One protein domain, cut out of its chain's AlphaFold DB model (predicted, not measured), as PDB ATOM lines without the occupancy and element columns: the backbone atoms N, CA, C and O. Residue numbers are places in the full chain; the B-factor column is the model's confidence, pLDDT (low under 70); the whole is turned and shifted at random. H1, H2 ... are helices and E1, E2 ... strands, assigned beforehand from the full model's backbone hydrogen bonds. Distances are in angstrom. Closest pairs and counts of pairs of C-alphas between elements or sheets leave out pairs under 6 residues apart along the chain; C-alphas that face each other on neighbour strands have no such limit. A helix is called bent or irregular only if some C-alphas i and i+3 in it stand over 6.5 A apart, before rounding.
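What this domain is: This is residues 2 to 56 and 217 to 262 of the 262 residues of an uncharacterized protein of Diploscapter pachys (UniProt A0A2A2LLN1). What shape does the backbone make? Two helices run side by side in opposite directions, H2 and the first part of the much longer H3, while H1 sticks out with residues 2 to 20 as an arm nearly at a right angle to H2. H3 makes the longest axis and runs on past H2, with residues 246 to 260 free; the short strand E1 is at the other end. What is it built of? The printed part has 101 residues with three named helices and one named strand, in the order H1, H2, E1, H3, and is mostly helix. How large is it? It is extended, with a radius of gyration of the C-alphas of 21.4 A and spans of 74 by 38 by 23 A.

How they stand to each other: How does H1, residues 2 to 24, stand to H2, residues 26 to 49? They are close but not clearly touching and about perpendicular at 80 degrees; their closest C-alphas, of Val 22 and Thr 29, are 6.5 A apart. What does H3, residues 219 to 260, touch? With residues 219 to 238 alone it touches H2, at a shallow tilt of 10 degrees, opposite ways; their closest C-alphas, of Ile 47 and Ser 219, are 5.4 A apart. H1 and H3 are apart. Does E1, residues 52 to 56, have a partner? It pairs with no named strand, but its residues 52 to 53 pair antiparallel with residues 217 to 218. What do the helix backbones show? In H1 every O i to N i+4 pair is within hydrogen-bond range, against 17 of 20 in H2 and 36 of 38 in H3.

Where its parts are: Where does H1 begin? C-alpha 2 is at (5.393, 7.318, 123.439), and H1 is 32.9 A long. How long are the others? H2 is 33.9 A, E1 11.6 A and H3 62.2 A, ending with C-alpha 260 at (38.328, 12.668, 134.785). Is H3 straight? It has a kink of 39 degrees near residue 226 and is irregular, with C-alphas 225 and 228 7.1 A apart.

The domain as a whole: Is the printed part cut? Residues 57 to 216 are not printed, and C-alphas 56 and 217 are 9.4 A apart across the cut. The links H1 to H2 and H2 to E1 are tight. Where is confidence low? The model's pLDDT is under 70 at 19 residues, among them 252 to 262.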
ATOM      1  N   SER A   2       4.002   7.799 123.275       59.41
ATOM      2  CA  SER A   2       5.393   7.318 123.439       59.41
ATOM      3  C   SER A   2       5.985   7.611 124.826       59.41
ATOM      4  O   SER A   2       6.520   6.714 125.458       59.41
ATOM      5  N   VAL A   3       5.760   8.814 125.363       62.22
ATOM      6  CA  VAL A   3       6.333   9.277 126.648       62.22
ATOM      7  C   VAL A   3       5.966   8.392 127.852       62.22
ATOM      8  O   VAL A   3       6.763   8.222 128.769       62.22
ATOM      9  N   CYS A   4       4.766   7.798 127.870       60.16
ATOM     10  CA  CYS A   4       4.362   6.890 128.953       60.16
ATOM     11  C   CYS A   4       5.100   5.542 128.871       60.16
ATOM     12  O   CYS A   4       5.520   4.996 129.884       60.16
ATOM     13  N   ARG A   5       5.343   5.051 127.650       74.31
ATOM     14  CA  ARG A   5       6.065   3.800 127.387       74.31
ATOM     15  C   ARG A   5       7.523   3.899 127.820       74.31
ATOM     16  O   ARG A   5       8.025   2.974 128.447       74.31
ATOM     17  N   ASP A   6       8.162   5.032 127.542       75.62
ATOM     18  CA  ASP A   6       9.555   5.264 127.922       75.62
ATOM     19  C   ASP A   6       9.708   5.406 129.442       75.62
ATOM     20  O   ASP A   6      10.619   4.814 130.020       75.62
ATOM     21  N   ARG A   7       8.758   6.073 130.116       76.94
ATOM     22  CA  ARG A   7       8.731   6.155 131.588       76.94
ATOM     23  C   ARG A   7       8.460   4.809 132.258       76.94
ATOM     24  O   ARG A   7       9.146   4.472 133.218       76.94
ATOM     25  N   CYS A   8       7.538   3.999 131.735       78.81
ATOM     26  CA  CYS A   8       7.321   2.637 132.233       78.81
ATOM     27  C   CYS A   8       8.556   1.752 132.028       78.81
ATOM     28  O   CYS A   8       8.881   0.947 132.897       78.81
ATOM     29  N   ARG A   9       9.278   1.917 130.911       82.06
ATOM     30  CA  ARG A   9      10.504   1.158 130.637       82.06
ATOM     31  C   ARG A   9      11.647   1.573 131.559       82.06
ATOM     32  O   ARG A   9      12.359   0.707 132.051       82.06
ATOM     33  N   GLN A  10      11.792   2.868 131.839       78.88
ATOM     34  CA  GLN A  10      12.739   3.374 132.836       78.88
ATOM     35  C   GLN A  10      12.397   2.882 134.248       78.88
ATOM     36  O   GLN A  10      13.285   2.421 134.954       78.88
ATOM     37  N   PHE A  11      11.122   2.897 134.637       79.75
ATOM     38  CA  PHE A  11      10.686   2.375 135.932       79.75
ATOM     39  C   PHE A  11      10.937   0.865 136.069       79.75
ATOM     40  O   PHE A  11      11.462   0.416 137.082       79.75
ATOM     41  N   ALA A  12      10.648   0.082 135.025       81.75
ATOM     42  CA  ALA A  12      10.947  -1.347 135.006       81.75
ATOM     43  C   ALA A  12      12.457  -1.629 135.073       81.75
ATOM     44  O   ALA A  12      12.869  -2.575 135.735       81.75
ATOM     45  N   LEU A  13      13.287  -0.801 134.428       81.69
ATOM     46  CA  LEU A  13      14.746  -0.899 134.523       81.69
ATOM     47  C   LEU A  13      15.258  -0.573 135.930       81.69
ATOM     48  O   LEU A  13      16.177  -1.239 136.395       81.69
ATOM     49  N   LEU A  14      14.656   0.403 136.611       77.12
ATOM     50  CA  LEU A  14      14.973   0.724 138.004       77.12
ATOM     51  C   LEU A  14      14.580  -0.428 138.938       77.12
ATOM     52  O   LEU A  14      15.433  -0.921 139.666       77.12
ATOM     53  N   LEU A  15      13.357  -0.954 138.825       76.56
ATOM     54  CA  LEU A  15      12.933  -2.128 139.599       76.56
ATOM     55  C   LEU A  15      13.786  -3.366 139.307       76.56
ATOM     56  O   LEU A  15      14.067  -4.149 140.208       76.56
ATOM     57  N   TRP A  16      14.215  -3.555 138.058       80.44
ATOM     58  CA  TRP A  16      15.111  -4.646 137.688       80.44
ATOM     59  C   TRP A  16      16.502  -4.469 138.296       80.44
ATOM     60  O   TRP A  16      17.070  -5.434 138.802       80.44
ATOM     61  N   LYS A  17      17.048  -3.246 138.275       78.00
ATOM     62  CA  LYS A  17      18.311  -2.912 138.944       78.00
ATOM     63  C   LYS A  17      18.205  -3.217 140.440       78.00
ATOM     64  O   LYS A  17      19.055  -3.943 140.955       78.00
ATOM     65  N   ASP A  18      17.152  -2.742 141.097       72.44
ATOM     66  CA  ASP A  18      16.931  -2.946 142.530       72.44
ATOM     67  C   ASP A  18      16.736  -4.433 142.855       72.44
ATOM     68  O   ASP A  18      17.363  -4.962 143.769       72.44
ATOM     69  N   TRP A  19      15.980  -5.171 142.038       72.06
ATOM     70  CA  TRP A  19      15.824  -6.620 142.181       72.06
ATOM     71  C   TRP A  19      17.143  -7.385 142.005       72.06
ATOM     72  O   TRP A  19      17.414  -8.345 142.728       72.06
ATOM     73  N   VAL A  20      17.997  -6.967 141.067       75.69
ATOM     74  CA  VAL A  20      19.324  -7.564 140.863       75.69
ATOM     75  C   VAL A  20      20.257  -7.258 142.040       75.69
ATOM     76  O   VAL A  20      21.017  -8.143 142.439       75.69
ATOM     77  N   LEU A  21      20.196  -6.057 142.622       68.81
ATOM     78  CA  LEU A  21      20.950  -5.693 143.829       68.81
ATOM     79  C   LEU A  21      20.511  -6.533 145.035       68.81
ATOM     80  O   LEU A  21      21.346  -7.198 145.654       68.81
ATOM     81  N   VAL A  22      19.199  -6.623 145.268       66.12
ATOM     82  CA  VAL A  22      18.570  -7.489 146.280       66.12
ATOM     83  C   VAL A  22      19.009  -8.948 146.093       66.12
ATOM     84  O   VAL A  22      19.462  -9.599 147.030       66.12
ATOM     85  N   ARG A  23      18.994  -9.464 144.857       68.06
ATOM     86  CA  ARG A  23      19.405 -10.845 144.545       68.06
ATOM     87  C   ARG A  23      20.896 -11.115 144.785       68.06
ATOM     88  O   ARG A  23      21.269 -12.260 145.061       68.06
ATOM     89  N   ARG A  24      21.760 -10.107 144.643       73.12
ATOM     90  CA  ARG A  24      23.210 -10.238 144.867       73.12
ATOM     91  C   ARG A  24      23.564 -10.193 146.351       73.12
ATOM     92  O   ARG A  24      24.498 -10.885 146.752       73.12
ATOM     93  N   ASN A  25      22.804  -9.465 147.165       71.19
ATOM     94  CA  ASN A  25      23.056  -9.322 148.596       71.19
ATOM     95  C   ASN A  25      22.236 -10.315 149.445       71.19
ATOM     96  O   ASN A  25      21.480  -9.931 150.337       71.19
ATOM     97  N   LYS A  26      22.412 -11.620 149.178       71.25
ATOM     98  CA  LYS A  26      21.638 -12.717 149.802       71.25
ATOM     99  C   LYS A  26      21.658 -12.709 151.334       71.25
ATOM    100  O   LYS A  26      20.676 -13.095 151.963       71.25
ATOM    101  N   LEU A  27      22.784 -12.307 151.926       73.44
ATOM    102  CA  LEU A  27      22.940 -12.232 153.380       73.44
ATOM    103  C   LEU A  27      22.041 -11.138 153.966       73.44
ATOM    104  O   LEU A  27      21.453 -11.308 155.026       73.44
ATOM    105  N   TRP A  28      21.914 -10.021 153.260       69.44
ATOM    106  CA  TRP A  28      21.191  -8.860 153.746       69.44
ATOM    107  C   TRP A  28      19.677  -9.025 153.584       69.44
ATOM    108  O   TRP A  28      18.942  -8.809 154.541       69.44
ATOM    109  N   THR A  29      19.226  -9.587 152.457       72.06
ATOM    110  CA  THR A  29      17.823 -10.009 152.274       72.06
ATOM    111  C   THR A  29      17.386 -11.069 153.282       72.06
ATOM    112  O   THR A  29      16.223 -11.133 153.667       72.06
ATOM    113  N   PHE A  30      18.320 -11.919 153.724       78.06
ATOM    114  CA  PHE A  30      18.049 -12.885 154.783       78.06
ATOM    115  C   PHE A  30      17.778 -12.172 156.110       78.06
ATOM    116  O   PHE A  30      16.766 -12.456 156.738       78.06
ATOM    117  N   PHE A  31      18.610 -11.204 156.512       75.31
ATOM    118  CA  PHE A  31      18.351 -10.413 157.720       75.31
ATOM    119  C   PHE A  31      17.064  -9.586 157.621       75.31
ATOM    120  O   PHE A  31      16.323  -9.524 158.598       75.31
ATOM    121  N   GLU A  32      16.759  -9.021 156.454       72.94
ATOM    122  CA  GLU A  32      15.543  -8.236 156.216       72.94
ATOM    123  C   GLU A  32      14.256  -9.045 156.443       72.94
ATOM    124  O   GLU A  32      13.281  -8.516 156.961       72.94
ATOM    125  N   ILE A  33      14.256 -10.340 156.111       77.00
ATOM    126  CA  ILE A  33      13.085 -11.220 156.265       77.00
ATOM    127  C   ILE A  33      13.092 -11.940 157.619       77.00
ATOM    128  O   ILE A  33      12.056 -12.073 158.274       77.00
ATOM    129  N   VAL A  34      14.257 -12.412 158.059       82.88
ATOM    130  CA  VAL A  34      14.388 -13.234 159.268       82.88
ATOM    131  C   VAL A  34      14.272 -12.398 160.532       82.88
ATOM    132  O   VAL A  34      13.690 -12.872 161.502       82.88
ATOM    133  N   LEU A  35      14.769 -11.159 160.542       78.56
ATOM    134  CA  LEU A  35      14.713 -10.307 161.728       78.56
ATOM    135  C   LEU A  35      13.262  -9.940 162.108       78.56
ATOM    136  O   LEU A  35      12.898 -10.162 163.264       78.56
ATOM    137  N   PRO A  36      12.383  -9.491 161.185       77.69
ATOM    138  CA  PRO A  36      10.970  -9.275 161.495       77.69
ATOM    139  C   PRO A  36      10.255 -10.547 161.938       77.69
ATOM    140  O   PRO A  36       9.466 -10.502 162.877       77.69
ATOM    141  N   LEU A  37      10.546 -11.687 161.302       81.94
ATOM    142  CA  LEU A  37       9.974 -12.978 161.692       81.94
ATOM    143  C   LEU A  37      10.402 -13.379 163.106       81.94
ATOM    144  O   LEU A  37       9.571 -13.833 163.885       81.94
ATOM    145  N   LEU A  38      11.668 -13.165 163.464       85.06
ATOM    146  CA  LEU A  38      12.208 -13.479 164.784       85.06
ATOM    147  C   LEU A  38      11.585 -12.620 165.891       85.06
ATOM    148  O   LEU A  38      11.408 -13.119 166.997       85.06
ATOM    149  N   PHE A  39      11.213 -11.368 165.606       80.44
ATOM    150  CA  PHE A  39      10.507 -10.509 166.566       80.44
ATOM    151  C   PHE A  39       8.989 -10.733 166.583       80.44
ATOM    152  O   PHE A  39       8.378 -10.701 167.649       80.44
ATOM    153  N   ALA A  40       8.369 -10.997 165.432       80.56
ATOM    154  CA  ALA A  40       6.927 -11.204 165.332       80.56
ATOM    155  C   ALA A  40       6.488 -12.565 165.894       80.56
ATOM    156  O   ALA A  40       5.462 -12.653 166.561       80.56
ATOM    157  N   LEU A  41       7.260 -13.629 165.659       83.38
ATOM    158  CA  LEU A  41       6.903 -14.996 166.044       83.38
ATOM    159  C   LEU A  41       6.723 -15.197 167.562       83.38
ATOM    160  O   LEU A  41       5.675 -15.717 167.945       83.38
ATOM    161  N   PRO A  42       7.642 -14.778 168.456       82.69
ATOM    162  CA  PRO A  42       7.422 -14.887 169.899       82.69
ATOM    163  C   PRO A  42       6.246 -14.028 170.374       82.69
ATOM    164  O   PRO A  42       5.516 -14.459 171.264       82.69
ATOM    165  N   LEU A  43       6.012 -12.863 169.755       77.50
ATOM    166  CA  LEU A  43       4.866 -12.008 170.070       77.50
ATOM    167  C   LEU A  43       3.547 -12.722 169.731       77.50
ATOM    168  O   LEU A  43       2.663 -12.834 170.576       77.50
ATOM    169  N   VAL A  44       3.448 -13.280 168.520       80.62
ATOM    170  CA  VAL A  44       2.282 -14.049 168.058       80.62
ATOM    171  C   VAL A  44       2.065 -15.293 168.917       80.62
ATOM    172  O   VAL A  44       0.932 -15.573 169.297       80.62
ATOM    173  N   LEU A  45       3.126 -16.020 169.282       81.94
ATOM    174  CA  LEU A  45       3.014 -17.174 170.180       81.94
ATOM    175  C   LEU A  45       2.504 -16.780 171.570       81.94
ATOM    176  O   LEU A  45       1.689 -17.503 172.142       81.94
ATOM    177  N   LEU A  46       2.947 -15.640 172.106       75.94
ATOM    178  CA  LEU A  46       2.450 -15.107 173.374       75.94
ATOM    179  C   LEU A  46       0.949 -14.793 173.266       75.94
ATOM    180  O   LEU A  46       0.174 -15.208 174.119       75.94
ATOM    181  N   ILE A  47       0.516 -14.169 172.173       75.00
ATOM    182  CA  ILE A  47      -0.895 -13.834 171.919       75.00
ATOM    183  C   ILE A  47      -1.772 -15.079 171.765       75.00
ATOM    184  O   ILE A  47      -2.863 -15.131 172.328       75.00
ATOM    185  N   VAL A  48      -1.304 -16.095 171.032       76.00
ATOM    186  CA  VAL A  48      -2.030 -17.365 170.859       76.00
ATOM    187  C   VAL A  48      -2.133 -18.114 172.184       76.00
ATOM    188  O   VAL A  48      -3.173 -18.692 172.488       76.00
ATOM    189  N   LYS A  49      -1.069 -18.093 172.993       79.81
ATOM    190  CA  LYS A  49      -1.057 -18.735 174.311       79.81
ATOM    191  C   LYS A  49      -1.970 -18.022 175.311       79.81
ATOM    192  O   LYS A  49      -2.585 -18.683 176.142       79.81
ATOM    193  N   TYR A  50      -2.064 -16.699 175.233       72.19
ATOM    194  CA  TYR A  50      -2.880 -15.876 176.120       72.19
ATOM    195  C   TYR A  50      -4.014 -15.231 175.320       72.19
ATOM    196  O   TYR A  50      -3.903 -14.088 174.905       72.19
ATOM    197  N   GLN A  51      -5.104 -15.968 175.080       69.25
ATOM    198  CA  GLN A  51      -6.248 -15.516 174.265       69.25
ATOM    199  C   GLN A  51      -6.991 -14.310 174.873       69.25
ATOM    200  O   GLN A  51      -7.472 -13.428 174.159       69.25
ATOM    201  N   THR A  52      -7.051 -14.253 176.200       72.75
ATOM    202  CA  THR A  52      -7.604 -13.132 176.962       72.75
ATOM    203  C   THR A  52      -6.627 -12.769 178.064       72.75
ATOM    204  O   THR A  52      -6.219 -13.645 178.831       72.75
ATOM    205  N   VAL A  53      -6.270 -11.494 178.151       72.31
ATOM    206  CA  VAL A  53      -5.498 -10.958 179.270       72.31
ATOM    207  C   VAL A  53      -6.494 -10.335 180.237       72.31
ATOM    208  O   VAL A  53      -7.284  -9.468 179.858       72.31
ATOM    209  N   GLU A  54      -6.501 -10.828 181.469       73.44
ATOM    210  CA  GLU A  54      -7.262 -10.222 182.555       73.44
ATOM    211  C   GLU A  54      -6.499  -8.984 183.022       73.44
ATOM    212  O   GLU A  54      -5.391  -9.094 183.547       73.44
ATOM    213  N   LEU A  55      -7.056  -7.807 182.747       74.19
ATOM    214  CA  LEU A  55      -6.451  -6.541 183.149       74.19
ATOM    215  C   LEU A  55      -6.931  -6.128 184.537       74.19
ATOM    216  O   LEU A  55      -6.141  -5.623 185.333       74.19
ATOM    217  N   ASN A  56      -8.204  -6.398 184.836       74.81
ATOM    218  CA  ASN A  56      -8.794  -6.171 186.146       74.81
ATOM    219  C   ASN A  56      -9.663  -7.375 186.543       74.81
ATOM    220  O   ASN A  56     -10.602  -7.689 185.808       74.81
ATOM    221  N   GLN A 217      -9.251  -7.944 178.231       74.31
ATOM    222  CA  GLN A 217      -8.940  -7.535 176.871       74.31
ATOM    223  C   GLN A 217      -8.529  -8.733 176.027       74.31
ATOM    224  O   GLN A 217      -7.810  -9.641 176.458       74.31
ATOM    225  N   ASN A 218      -9.005  -8.719 174.785       78.00
ATOM    226  CA  ASN A 218      -8.590  -9.687 173.786       78.00
ATOM    227  C   ASN A 218      -7.126  -9.425 173.445       78.00
ATOM    228  O   ASN A 218      -6.749  -8.298 173.118       78.00
ATOM    229  N   SER A 219      -6.307 -10.471 173.430       77.25
ATOM    230  CA  SER A 219      -4.889 -10.342 173.082       77.25
ATOM    231  C   SER A 219      -4.650  -9.838 171.655       77.25
ATOM    232  O   SER A 219      -3.595  -9.280 171.360       77.25
ATOM    233  N   LEU A 220      -5.659  -9.945 170.786       76.62
ATOM    234  CA  LEU A 220      -5.671  -9.320 169.463       76.62
ATOM    235  C   LEU A 220      -5.657  -7.786 169.520       76.62
ATOM    236  O   LEU A 220      -5.003  -7.166 168.690       76.62
ATOM    237  N   VAL A 221      -6.341  -7.166 170.487       78.75
ATOM    238  CA  VAL A 221      -6.343  -5.699 170.641       78.75
ATOM    239  C   VAL A 221      -4.947  -5.225 171.043       78.75
ATOM    240  O   VAL A 221      -4.417  -4.289 170.448       78.75
ATOM    241  N   LEU A 222      -4.304  -5.951 171.963       73.62
ATOM    242  CA  LEU A 222      -2.915  -5.706 172.348       73.62
ATOM    243  C   LEU A 222      -1.966  -5.851 171.146       73.62
ATOM    244  O   LEU A 222      -1.116  -4.993 170.927       73.62
ATOM    245  N   LEU A 223      -2.143  -6.893 170.321       76.88
ATOM    246  CA  LEU A 223      -1.355  -7.087 169.099       76.88
ATOM    247  C   LEU A 223      -1.480  -5.899 168.144       76.88
ATOM    248  O   LEU A 223      -0.470  -5.412 167.640       76.88
ATOM    249  N   ILE A 224      -2.710  -5.442 167.892       81.62
ATOM    250  CA  ILE A 224      -2.978  -4.302 167.009       81.62
ATOM    251  C   ILE A 224      -2.286  -3.044 167.548       81.62
ATOM    252  O   ILE A 224      -1.689  -2.309 166.764       81.62
ATOM    253  N   GLY A 225      -2.266  -2.846 168.870       79.06
ATOM    254  CA  GLY A 225      -1.511  -1.765 169.510       79.06
ATOM    255  C   GLY A 225       0.005  -1.834 169.274       79.06
ATOM    256  O   GLY A 225       0.644  -0.801 169.097       79.06
ATOM    257  N   PHE A 226       0.588  -3.036 169.200       79.81
ATOM    258  CA  PHE A 226       2.022  -3.235 168.936       79.81
ATOM    259  C   PHE A 226       2.403  -3.260 167.445       79.81
ATOM    260  O   PHE A 226       3.588  -3.149 167.115       79.81
ATOM    261  N   MET A 227       1.437  -3.366 166.526       82.56
ATOM    262  CA  MET A 227       1.701  -3.420 165.080       82.56
ATOM    263  C   MET A 227       2.537  -2.249 164.538       82.56
ATOM    264  O   MET A 227       3.446  -2.516 163.747       82.56
ATOM    265  N   PRO A 228       2.323  -0.982 164.951       87.12
ATOM    266  CA  PRO A 228       3.144   0.136 164.488       87.12
ATOM    267  C   PRO A 228       4.623  -0.009 164.853       87.12
ATOM    268  O   PRO A 228       5.483   0.395 164.076       87.12
ATOM    269  N   VAL A 229       4.938  -0.619 166.000       83.25
ATOM    270  CA  VAL A 229       6.323  -0.855 166.433       83.25
ATOM    271  C   VAL A 229       6.980  -1.918 165.557       83.25
ATOM    272  O   VAL A 229       8.100  -1.722 165.086       83.25
ATOM    273  N   LEU A 230       6.271  -3.019 165.285       78.44
ATOM    274  CA  LEU A 230       6.757  -4.070 164.388       78.44
ATOM    275  C   LEU A 230       7.013  -3.522 162.979       78.44
ATOM    276  O   LEU A 230       8.087  -3.742 162.422       78.44
ATOM    277  N   TRP A 231       6.063  -2.759 162.432       82.06
ATOM    278  CA  TRP A 231       6.211  -2.083 161.139       82.06
ATOM    279  C   TRP A 231       7.319  -1.029 161.143       82.06
ATOM    280  O   TRP A 231       8.058  -0.901 160.171       82.06
ATOM    281  N   GLY A 232       7.474  -0.288 162.238       84.19
ATOM    282  CA  GLY A 232       8.552   0.681 162.394       84.19
ATOM    283  C   GLY A 232       9.923   0.019 162.289       84.19
ATOM    284  O   GLY A 232      10.782   0.509 161.563       84.19
ATOM    285  N   MET A 233      10.113  -1.133 162.938       78.94
ATOM    286  CA  MET A 233      11.375  -1.879 162.890       78.94
ATOM    287  C   MET A 233      11.690  -2.429 161.494       78.94
ATOM    288  O   MET A 233      12.848  -2.382 161.075       78.94
ATOM    289  N   THR A 234      10.685  -2.914 160.756       75.56
ATOM    290  CA  THR A 234      10.890  -3.411 159.385       75.56
ATOM    291  C   THR A 234      11.239  -2.276 158.424       75.56
ATOM    292  O   THR A 234      12.236  -2.348 157.707       75.56
ATOM    293  N   VAL A 235      10.476  -1.182 158.456       82.62
ATOM    294  CA  VAL A 235      10.697  -0.022 157.584       82.62
ATOM    295  C   VAL A 235      12.019   0.671 157.907       82.62
ATOM    296  O   VAL A 235      12.729   1.082 156.992       82.62
ATOM    297  N   PHE A 236      12.388   0.782 159.185       81.00
ATOM    298  CA  PHE A 236      13.629   1.433 159.605       81.00
ATOM    299  C   PHE A 236      14.877   0.723 159.070       81.00
ATOM    300  O   PHE A 236      15.796   1.382 158.579       81.00
ATOM    301  N   MET A 237      14.904  -0.612 159.100       75.81
ATOM    302  CA  MET A 237      16.020  -1.379 158.532       75.81
ATOM    303  C   MET A 237      16.136  -1.179 157.019       75.81
ATOM    304  O   MET A 237      17.241  -0.983 156.504       75.81
ATOM    305  N   ASN A 238      15.002  -1.130 156.322       74.38
ATOM    306  CA  ASN A 238      14.962  -0.892 154.881       74.38
ATOM    307  C   ASN A 238      15.446   0.519 154.541       74.38
ATOM    308  O   ASN A 238      16.273   0.702 153.647       74.38
ATOM    309  N   LEU A 239      15.019   1.511 155.324       80.81
ATOM    310  CA  LEU A 239      15.448   2.899 155.187       80.81
ATOM    311  C   LEU A 239      16.968   3.051 155.361       80.81
ATOM    312  O   LEU A 239      17.610   3.746 154.570       80.81
ATOM    313  N   LEU A 240      17.556   2.392 156.365       79.19
ATOM    314  CA  LEU A 240      19.001   2.433 156.612       79.19
ATOM    315  C   LEU A 240      19.808   1.864 155.443       79.19
ATOM    316  O   LEU A 240      20.856   2.408 155.091       79.19
ATOM    317  N   HIS A 241      19.332   0.790 154.824       72.19
ATOM    318  CA  HIS A 241      20.024   0.179 153.696       72.19
ATOM    319  C   HIS A 241      19.924   0.988 152.425       72.19
ATOM    320  O   HIS A 241      20.952   1.275 151.818       72.19
ATOM    321  N   THR A 242      18.718   1.426 152.066       78.69
ATOM    322  CA  THR A 242      18.530   2.313 150.920       78.69
ATOM    323  C   THR A 242      19.356   3.587 151.100       78.69
ATOM    324  O   THR A 242      20.041   4.017 150.174       78.69
ATOM    325  N   GLY A 243      19.398   4.152 152.312       79.38
ATOM    326  CA  GLY A 243      20.261   5.288 152.638       79.38
ATOM    327  C   GLY A 243      21.752   4.987 152.450       79.38
ATOM    328  O   GLY A 243      22.475   5.798 151.865       79.38
ATOM    329  N   ARG A 244      22.220   3.815 152.896       79.69
ATOM    330  CA  ARG A 244      23.610   3.368 152.723       79.69
ATOM    331  C   ARG A 244      23.975   3.167 151.252       79.69
ATOM    332  O   ARG A 244      25.057   3.589 150.852       79.69
ATOM    333  N   GLU A 245      23.117   2.535 150.457       78.38
ATOM    334  CA  GLU A 245      23.362   2.307 149.028       78.38
ATOM    335  C   GLU A 245      23.406   3.626 148.255       78.38
ATOM    336  O   GLU A 245      24.363   3.869 147.523       78.38
ATOM    337  N   ILE A 246      22.456   4.534 148.501       78.62
ATOM    338  CA  ILE A 246      22.455   5.872 147.889       78.62
ATOM    339  C   ILE A 246      23.718   6.651 148.275       78.62
ATOM    340  O   ILE A 246      24.312   7.337 147.436       78.62
ATOM    341  N   ALA A 247      24.145   6.573 149.538       78.19
ATOM    342  CA  ALA A 247      25.384   7.205 149.974       78.19
ATOM    343  C   ALA A 247      26.592   6.610 149.235       78.19
ATOM    344  O   ALA A 247      27.398   7.367 148.697       78.19
ATOM    345  N   ALA A 248      26.689   5.281 149.150       76.62
ATOM    346  CA  ALA A 248      27.772   4.589 148.458       76.62
ATOM    347  C   ALA A 248      27.850   4.967 146.968       76.62
ATOM    348  O   ALA A 248      28.931   5.315 146.496       76.62
ATOM    349  N   GLU A 249      26.717   5.000 146.257       77.44
ATOM    350  CA  GLU A 249      26.658   5.427 144.850       77.44
ATOM    351  C   GLU A 249      27.095   6.893 144.668       77.44
ATOM    352  O   GLU A 249      27.795   7.239 143.711       77.44
ATOM    353  N   LYS A 250      26.735   7.781 145.608       75.25
ATOM    354  CA  LYS A 250      27.195   9.179 145.583       75.25
ATOM    355  C   LYS A 250      28.701   9.308 145.803       75.25
ATOM    356  O   LYS A 250      29.312  10.191 145.199       75.25
ATOM    357  N   TYR A 251      29.299   8.475 146.654       70.94
ATOM    358  CA  TYR A 251      30.745   8.493 146.880       70.94
ATOM    359  C   TYR A 251      31.519   8.010 145.651       70.94
ATOM    360  O   TYR A 251      32.483   8.666 145.270       70.94
ATOM    361  N   THR A 252      31.083   6.937 144.984       68.81
ATOM    362  CA  THR A 252      31.765   6.425 143.781       68.81
ATOM    363  C   THR A 252      31.671   7.401 142.610       68.81
ATOM    364  O   THR A 252      32.682   7.715 141.992       68.81
ATOM    365  N   THR A 253      30.492   7.988 142.382       64.94
ATOM    366  CA  THR A 253      30.289   8.955 141.287       64.94
ATOM    367  C   THR A 253      31.166  10.205 141.446       64.94
ATOM    368  O   THR A 253      31.701  10.722 140.470       64.94
ATOM    369  N   LYS A 254      31.354  10.698 142.680       59.72
ATOM    370  CA  LYS A 254      32.243  11.843 142.948       59.72
ATOM    371  C   LYS A 254      33.716  11.528 142.675       59.72
ATOM    372  O   LYS A 254      34.442  12.416 142.240       59.72
ATOM    373  N   VAL A 255      34.155  10.300 142.944       61.25
ATOM    374  CA  VAL A 255      35.536   9.866 142.686       61.25
ATOM    375  C   VAL A 255      35.805   9.788 141.183       61.25
ATOM    376  O   VAL A 255      36.826  10.303 140.737       61.25
ATOM    377  N   ASP A 256      34.867   9.256 140.400       53.03
ATOM    378  CA  ASP A 256      35.015   9.148 138.942       53.03
ATOM    379  C   ASP A 256      35.047  10.520 138.248       53.03
ATOM    380  O   ASP A 256      35.845  10.734 137.338       53.03
ATOM    381  N   ILE A 257      34.241  11.485 138.709       57.47
ATOM    382  CA  ILE A 257      34.268  12.861 138.180       57.47
ATOM    383  C   ILE A 257      35.617  13.531 138.472       57.47
ATOM    384  O   ILE A 257      36.188  14.177 137.597       57.47
ATOM    385  N   ASN A 258      36.151  13.353 139.682       56.62
ATOM    386  CA  ASN A 258      37.442  13.930 140.055       56.62
ATOM    387  C   ASN A 258      38.616  13.277 139.307       56.62
ATOM    388  O   ASN A 258      39.581  13.968 139.002       56.62
ATOM    389  N   ALA A 259      38.525  11.986 138.976       56.47
ATOM    390  CA  ALA A 259      39.534  11.272 138.191       56.47
ATOM    391  C   ALA A 259      39.515  11.624 136.690       56.47
ATOM    392  O   ALA A 259      40.508  11.405 136.007       56.47
ATOM    393  N   GLN A 260      38.409  12.165 136.165       51.81
ATOM    394  CA  GLN A 260      38.328  12.668 134.785       51.81
ATOM    395  C   GLN A 260      38.726  14.146 134.634       51.81
ATOM    396  O   GLN A 260      38.882  14.621 133.511       51.81
ATOM    397  N   LEU A 261      38.872  14.874 135.745       50.47
ATOM    398  CA  LEU A 261      39.264  16.290 135.786       50.47
ATOM    399  C   LEU A 261      40.759  16.509 136.100       50.47
ATOM    400  O   LEU A 261      41.190  17.660 136.171       50.47
ATOM    401  N   SER A 262      41.533  15.432 136.273       42.19
ATOM    402  CA  SER A 262      43.001  15.420 136.413       42.19
ATOM    403  C   SER A 262      43.669  14.852 135.169       42.19
ATOM    404  O   SER A 262      44.701  15.414 134.749       42.19
TER     405      SER A 262